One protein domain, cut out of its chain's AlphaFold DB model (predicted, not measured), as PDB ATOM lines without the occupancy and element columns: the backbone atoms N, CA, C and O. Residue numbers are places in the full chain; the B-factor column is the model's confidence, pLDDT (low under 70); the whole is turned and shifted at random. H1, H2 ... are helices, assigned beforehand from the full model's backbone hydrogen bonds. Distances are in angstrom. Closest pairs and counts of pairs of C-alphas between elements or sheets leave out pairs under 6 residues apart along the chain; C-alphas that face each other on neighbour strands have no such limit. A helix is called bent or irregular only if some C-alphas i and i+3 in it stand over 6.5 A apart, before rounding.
ATOM      1  N   ALA A 169      15.947 -39.929 -48.913       92.50
ATOM      2  CA  ALA A 169      17.145 -39.155 -49.232       92.50
ATOM      3  C   ALA A 169      17.430 -38.065 -48.184       92.50
ATOM      4  O   ALA A 169      18.579 -37.873 -47.770       92.50
ATOM      5  N   ARG A 170      16.391 -37.371 -47.693       94.25
ATOM      6  CA  ARG A 170      16.527 -36.377 -46.614       94.25
ATOM      7  C   ARG A 170      16.987 -37.011 -45.304       94.25
ATOM      8  O   ARG A 170      17.841 -36.437 -44.623       94.25
ATOM      9  N   GLN A 171      16.443 -38.168 -44.939       94.44
ATOM     10  CA  GLN A 171      16.832 -38.886 -43.726       94.44
ATOM     11  C   GLN A 171      18.264 -39.417 -43.821       94.44
ATOM     12  O   GLN A 171      19.045 -39.213 -42.892       94.44
ATOM     13  N   LEU A 172      18.651 -39.990 -44.962       91.44
ATOM     14  CA  LEU A 172      20.017 -40.450 -45.214       91.44
ATOM     15  C   LEU A 172      21.009 -39.286 -45.137       91.44
ATOM     16  O   LEU A 172      22.033 -39.391 -44.461       91.44
ATOM     17  N   ALA A 173      20.690 -38.142 -45.749       91.19
ATOM     18  CA  ALA A 173      21.525 -36.948 -45.663       91.19
ATOM     19  C   ALA A 173      21.711 -36.490 -44.207       91.19
ATOM     20  O   ALA A 173      22.836 -36.217 -43.787       91.19
ATOM     21  N   ARG A 174      20.634 -36.464 -43.407       91.69
ATOM     22  CA  ARG A 174      20.719 -36.158 -41.969       91.69
ATOM     23  C   ARG A 174      21.579 -37.178 -41.227       91.69
ATOM     24  O   ARG A 174      22.440 -36.766 -40.460       91.69
ATOM     25  N   ALA A 175      21.403 -38.471 -41.482       89.94
ATOM     26  CA  ALA A 175      22.185 -39.529 -40.848       89.94
ATOM     27  C   ALA A 175      23.682 -39.421 -41.184       89.94
ATOM     28  O   ALA A 175      24.524 -39.508 -40.294       89.94
ATOM     29  N   MET A 176      24.036 -39.142 -42.444       87.81
ATOM     30  CA  MET A 176      25.427 -38.909 -42.846       87.81
ATOM     31  C   MET A 176      26.027 -37.673 -42.173       87.81
ATOM     32  O   MET A 176      27.190 -37.696 -41.768       87.81
ATOM     33  N   VAL A 177      25.248 -36.599 -42.052       89.00
ATOM     34  CA  VAL A 177      25.659 -35.376 -41.354       89.00
ATOM     35  C   VAL A 177      25.869 -35.660 -39.868       89.00
ATOM     36  O   VAL A 177      26.914 -35.304 -39.338       89.00
ATOM     37  N   VAL A 178      24.945 -36.357 -39.204       88.19
ATOM     38  CA  VAL A 178      25.065 -36.714 -37.782       88.19
ATOM     39  C   VAL A 178      26.251 -37.650 -37.539       88.19
ATOM     40  O   VAL A 178      27.039 -37.383 -36.639       88.19
ATOM     41  N   ASN A 179      26.462 -38.673 -38.373       86.00
ATOM     42  CA  ASN A 179      27.600 -39.589 -38.220       86.00
ATOM     43  C   ASN A 179      28.952 -38.895 -38.427       86.00
ATOM     44  O   ASN A 179      29.934 -39.248 -37.778       86.00
ATOM     45  N   ARG A 180      29.022 -37.895 -39.314       84.19
ATOM     46  CA  ARG A 180      30.266 -37.154 -39.573       84.19
ATOM     47  C   ARG A 180      30.514 -36.044 -38.556       84.19
ATOM     48  O   ARG A 180      31.637 -35.890 -38.089       84.19
ATOM     49  N   ILE A 181      29.485 -35.270 -38.225       87.38
ATOM     50  CA  ILE A 181      29.605 -34.094 -37.357       87.38
ATOM     51  C   ILE A 181      29.539 -34.490 -35.875       87.38
ATOM     52  O   ILE A 181      30.153 -33.835 -35.035       87.38
ATOM     53  N   GLY A 182      28.870 -35.594 -35.535       87.06
ATOM     54  CA  GLY A 182      28.763 -36.085 -34.162       87.06
ATOM     55  C   GLY A 182      30.125 -36.371 -33.534       87.06
ATOM     56  O   GLY A 182      30.379 -35.942 -32.414       87.06
ATOM     57  N   ALA A 183      31.041 -36.991 -34.286       84.62
ATOM     58  CA  ALA A 183      32.408 -37.229 -33.823       84.62
ATOM     59  C   ALA A 183      33.172 -35.919 -33.560       84.62
ATOM     60  O   ALA A 183      33.848 -35.804 -32.540       84.62
ATOM     61  N   SER A 184      33.031 -34.907 -34.430       85.19
ATOM     62  CA  SER A 184      33.656 -33.596 -34.204       85.19
ATOM     63  C   SER A 184      33.061 -32.859 -33.004       85.19
ATOM     64  O   SER A 184      33.815 -32.289 -32.226       85.19
ATOM     65  N   ILE A 185      31.741 -32.925 -32.802       88.00
ATOM     66  CA  ILE A 185      31.078 -32.292 -31.652       88.00
ATOM     67  C   ILE A 185      31.507 -32.973 -30.349       88.00
ATOM     68  O   ILE A 185      31.870 -32.291 -29.395       88.00
ATOM     69  N   ALA A 186      31.513 -34.308 -30.311       90.75
ATOM     70  CA  ALA A 186      31.950 -35.064 -29.140       90.75
ATOM     71  C   ALA A 186      33.424 -34.789 -28.804       90.75
ATOM     72  O   ALA A 186      33.785 -34.654 -27.636       90.75
ATOM     73  N   TRP A 187      34.271 -34.654 -29.828       88.75
ATOM     74  CA  TRP A 187      35.671 -34.279 -29.651       88.75
ATOM     75  C   TRP A 187      35.831 -32.849 -29.123       88.75
ATOM     76  O   TRP A 187      36.590 -32.626 -28.182       88.75
ATOM     77  N   GLU A 188      35.084 -31.885 -29.660       90.00
ATOM     78  CA  GLU A 188      35.060 -30.513 -29.141       90.00
ATOM     79  C   GLU A 188      34.580 -30.454 -27.683       90.00
ATOM     80  O   GLU A 188      35.143 -29.713 -26.878       90.00
ATOM     81  N   GLU A 189      33.574 -31.246 -27.309       91.94
ATOM     82  CA  GLU A 189      33.092 -31.335 -25.928       91.94
ATOM     83  C   GLU A 189      34.143 -31.954 -24.993       91.94
ATOM     84  O   GLU A 189      34.356 -31.459 -23.883       91.94
ATOM     85  N   ALA A 190      34.848 -32.997 -25.443       94.38
ATOM     86  CA  ALA A 190      35.949 -33.603 -24.696       94.38
ATOM     87  C   ALA A 190      37.098 -32.609 -24.468       94.38
ATOM     88  O   ALA A 190      37.588 -32.474 -23.346       94.38
ATOM     89  N   LEU A 191      37.476 -31.856 -25.502       90.06
ATOM     90  CA  LEU A 191      38.482 -30.800 -25.398       90.06
ATOM     91  C   LEU A 191      38.044 -29.688 -24.436       90.06
ATOM     92  O   LEU A 191      38.835 -29.264 -23.594       90.06
ATOM     93  N   LYS A 192      36.766 -29.289 -24.462       89.38
ATOM     94  CA  LYS A 192      36.203 -28.340 -23.487       89.38
ATOM     95  C   LYS A 192      36.264 -28.862 -22.051       89.38
ATOM     96  O   LYS A 192      36.636 -28.102 -21.162       89.38
ATOM     97  N   ARG A 193      35.961 -30.146 -21.806       90.88
ATOM     98  CA  ARG A 193      36.106 -30.765 -20.469       90.88
ATOM     99  C   ARG A 193      37.551 -30.762 -19.971       90.88
ATOM    100  O   ARG A 193      37.775 -30.625 -18.775       90.88
ATOM    101  N   LEU A 194      38.515 -30.882 -20.881       90.00
ATOM    102  CA  LEU A 194      39.946 -30.793 -20.581       90.00
ATOM    103  C   LEU A 194      40.449 -29.343 -20.436       90.00
ATOM    104  O   LEU A 194      41.633 -29.137 -20.190       90.00
ATOM    105  N   GLY A 195      39.578 -28.339 -20.594       83.56
ATOM    106  CA  GLY A 195      39.945 -26.919 -20.553       83.56
ATOM    107  C   GLY A 195      40.642 -26.412 -21.823       83.56
ATOM    108  O   GLY A 195      41.089 -25.269 -21.863       83.56
ATOM    109  N   LEU A 196      40.715 -27.235 -22.871       78.12
ATOM    110  CA  LEU A 196      41.282 -26.914 -24.181       78.12
ATOM    111  C   LEU A 196      40.169 -26.423 -25.107       78.12
ATOM    112  O   LEU A 196      39.809 -27.074 -26.086       78.12
ATOM    113  N   ASP A 197      39.573 -25.276 -24.793       79.25
ATOM    114  CA  ASP A 197      38.571 -24.697 -25.682       79.25
ATOM    115  C   ASP A 197      39.250 -24.087 -26.919       79.25
ATOM    116  O   ASP A 197      39.732 -22.956 -26.928       79.25
ATOM    117  N   VAL A 198      39.285 -24.873 -27.998       71.50
ATOM    118  CA  VAL A 198      39.890 -24.516 -29.292       71.50
ATOM    119  C   VAL A 198      39.279 -23.235 -29.871       71.50
ATOM    120  O   VAL A 198      39.917 -22.547 -30.669       71.50
ATOM    121  N   THR A 199      38.050 -22.891 -29.479       70.56
ATOM    122  CA  THR A 199      37.376 -21.688 -29.976       70.56
ATOM    123  C   THR A 199      37.841 -20.410 -29.280       70.56
ATOM    124  O   THR A 199      37.920 -19.371 -29.938       70.56
ATOM    125  N   SER A 200      38.218 -20.481 -28.001       66.69
ATOM    126  CA  SER A 200      38.734 -19.336 -27.247       66.69
ATOM    127  C   SER A 200      40.243 -19.164 -27.443       66.69
ATOM    128  O   SER A 200      40.690 -18.066 -27.780       66.69
ATOM    129  N   GLY A 201      41.014 -20.255 -27.367       64.44
ATOM    130  CA  GLY A 201      42.474 -20.221 -27.493       64.44
ATOM    131  C   GLY A 201      42.945 -19.747 -28.865       64.44
ATOM    132  O   GLY A 201      43.829 -18.903 -28.972       64.44
ATOM    133  N   ARG A 202      42.285 -20.177 -29.946       65.19
ATOM    134  CA  ARG A 202      42.716 -19.837 -31.309       65.19
ATOM    135  C   ARG A 202      42.547 -18.356 -31.649       65.19
ATOM    136  O   ARG A 202      43.312 -17.823 -32.448       65.19
ATOM    137  N   ALA A 203      41.550 -17.680 -31.080       69.62
ATOM    138  CA  ALA A 203      41.354 -16.250 -31.307       69.62
ATOM    139  C   ALA A 203      42.430 -15.418 -30.593       69.62
ATOM    140  O   ALA A 203      42.974 -14.478 -31.181       69.62
ATOM    141  N   GLU A 204      42.765 -15.788 -29.356       71.38
ATOM    142  CA  GLU A 204      43.826 -15.133 -28.592       71.38
ATOM    143  C   GLU A 204      45.214 -15.438 -29.156       71.38
ATOM    144  O   GLU A 204      45.999 -14.511 -29.337       71.38
ATOM    145  N   GLU A 205      45.492 -16.686 -29.540       70.31
ATOM    146  CA  GLU A 205      46.744 -17.084 -30.193       70.31
ATOM    147  C   GLU A 205      46.960 -16.342 -31.512       70.31
ATOM    148  O   GLU A 205      48.048 -15.832 -31.768       70.31
ATOM    149  N   VAL A 206      45.919 -16.215 -32.344       76.50
ATOM    150  CA  VAL A 206      46.006 -15.443 -33.592       76.50
ATOM    151  C   VAL A 206      46.233 -13.959 -33.298       76.50
ATOM    152  O   VAL A 206      47.033 -13.323 -33.979       76.50
ATOM    153  N   SER A 207      45.588 -13.401 -32.271       81.06
ATOM    154  CA  SER A 207      45.801 -12.007 -31.864       81.06
ATOM    155  C   SER A 207      47.215 -11.766 -31.319       81.06
ATOM    156  O   SER A 207      47.839 -10.757 -31.654       81.06
ATOM    157  N   LEU A 208      47.738 -12.682 -30.503       81.44
ATOM    158  CA  LEU A 208      49.097 -12.638 -29.962       81.44
ATOM    159  C   LEU A 208      50.133 -12.778 -31.075       81.44
ATOM    160  O   LEU A 208      51.039 -11.955 -31.155       81.44
ATOM    161  N   ALA A 209      49.943 -13.726 -31.995       79.62
ATOM    162  CA  ALA A 209      50.804 -13.897 -33.158       79.62
ATOM    163  C   ALA A 209      50.767 -12.672 -34.087       79.62
ATOM    164  O   ALA A 209      51.799 -12.250 -34.607       79.62
ATOM    165  N   GLU A 210      49.602 -12.043 -34.283       81.56
ATOM    166  CA  GLU A 210      49.503 -10.786 -35.031       81.56
ATOM    167  C   GLU A 210      50.224  -9.631 -34.321       81.56
ATOM    168  O   GLU A 210      50.884  -8.823 -34.982       81.56
ATOM    169  N   ALA A 211      50.121  -9.547 -32.992       80.88
ATOM    170  CA  ALA A 211      50.779  -8.522 -32.190       80.88
ATOM    171  C   ALA A 211      52.304  -8.701 -32.170       80.88
ATOM    172  O   ALA A 211      53.034  -7.728 -32.367       80.88
ATOM    173  N   GLU A 212      52.782  -9.933 -32.008       79.75
ATOM    174  CA  GLU A 212      54.197 -10.298 -32.059       79.75
ATOM    175  C   GLU A 212      54.778 -10.044 -33.455       79.75
ATOM    176  O   GLU A 212      55.810  -9.385 -33.605       79.75
ATOM    177  N   PHE A 213      54.048 -10.432 -34.504       74.88
ATOM    178  CA  PHE A 213      54.429 -10.125 -35.878       74.88
ATOM    179  C   PHE A 213      54.439  -8.613 -36.154       74.88
ATOM    180  O   PHE A 213      55.274  -8.115 -36.912       74.88
ATOM    181  N   GLU A 214      53.523  -7.840 -35.561       71.06
ATOM    182  CA  GLU A 214      53.522  -6.379 -35.685       71.06
ATOM    183  C   GLU A 214      54.661  -5.718 -34.888       71.06
ATOM    184  O   GLU A 214      55.161  -4.671 -35.314       71.06
ATOM    185  N   MET A 215      55.091  -6.326 -33.781       72.31
ATOM    186  CA  MET A 215      56.225  -5.889 -32.964       72.31
ATOM    187  C   MET A 215      57.566  -6.125 -33.672       72.31
ATOM    188  O   MET A 215      58.434  -5.257 -33.627       72.31
ATOM    189  N   TYR A 216      57.702  -7.231 -34.408       73.50
ATOM    190  CA  TYR A 216      58.921  -7.580 -35.149       73.50
ATOM    191  C   TYR A 216      59.099  -6.807 -36.477       73.50
ATOM    192  O   TYR A 216      60.092  -6.959 -37.189       73.50
ATOM    193  N   MET A 217      58.140  -5.959 -36.866       74.88
ATOM    194  CA  MET A 217      58.207  -5.199 -38.119       74.88
ATOM    195  C   MET A 217      58.839  -3.812 -37.950       74.88
ATOM    196  O   MET A 217      58.332  -2.973 -37.204       74.88
TER     197      MET A 217
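What this domain is: This is residues 169 to 217 of the 249 residues of the protein "DUF1713 domain-containing protein" of Dichomitus squalens (UniProt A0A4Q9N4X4). Two helices meet near their ends and make a wide, open V: the longer one, H1, is one arm, H2 is the other, and a tight link turns the corner between them. Both arms stand free over most of their length, and nothing fills the space between them. The printed part has 49 residues with two named helices, H1 then H2, and no named strand; its class is all helix. It is extended, with a radius of gyration of the C-alphas of 17.4 A, and spans 54 by 25 by 9 A.

Where its parts are: Find C-alpha 169 at (17.145, -39.155, -49.232); from there H1, residues 169 to 193, runs 35.5 A to C-alpha 193 at (36.106, -30.765, -20.469). Near residue 181 you will find a kink of 30 degrees; H1 is neither bent nor irregular, but only just: C-alphas 180 and 183 are 6.1 A apart. H2, residues 198 to 215, runs 25.0 A and ends at C-alpha 215, (56.225, -5.889, -32.964).

How they stand to each other: Look at Leu 191 and Val 198, whose C-alphas, 7.5 A apart, are the closest of H1 and H2. The helices only just touch, and only at the corner by their link, with 3 pairs of C-alphas within 8 A; H1 touches with residues 188 to 192 alone, H2 with residue 198 alone. Their lines stand at a steep tilt of 65 degrees. They run the same way. Of the O i to N i+4 pairs, 19 of 21 in H1 and 13 of 14 in H2 are within hydrogen-bond range.

The domain as a whole: The C-alphas of Ala 169 and Met 217, the two farthest apart, are 54.4 A apart. The printed part has no cut, and the link from H1 to H2, four residues, is tight. The mean pLDDT of the printed part is 82.6; look for the low values, under 70, at residues 200 to 203.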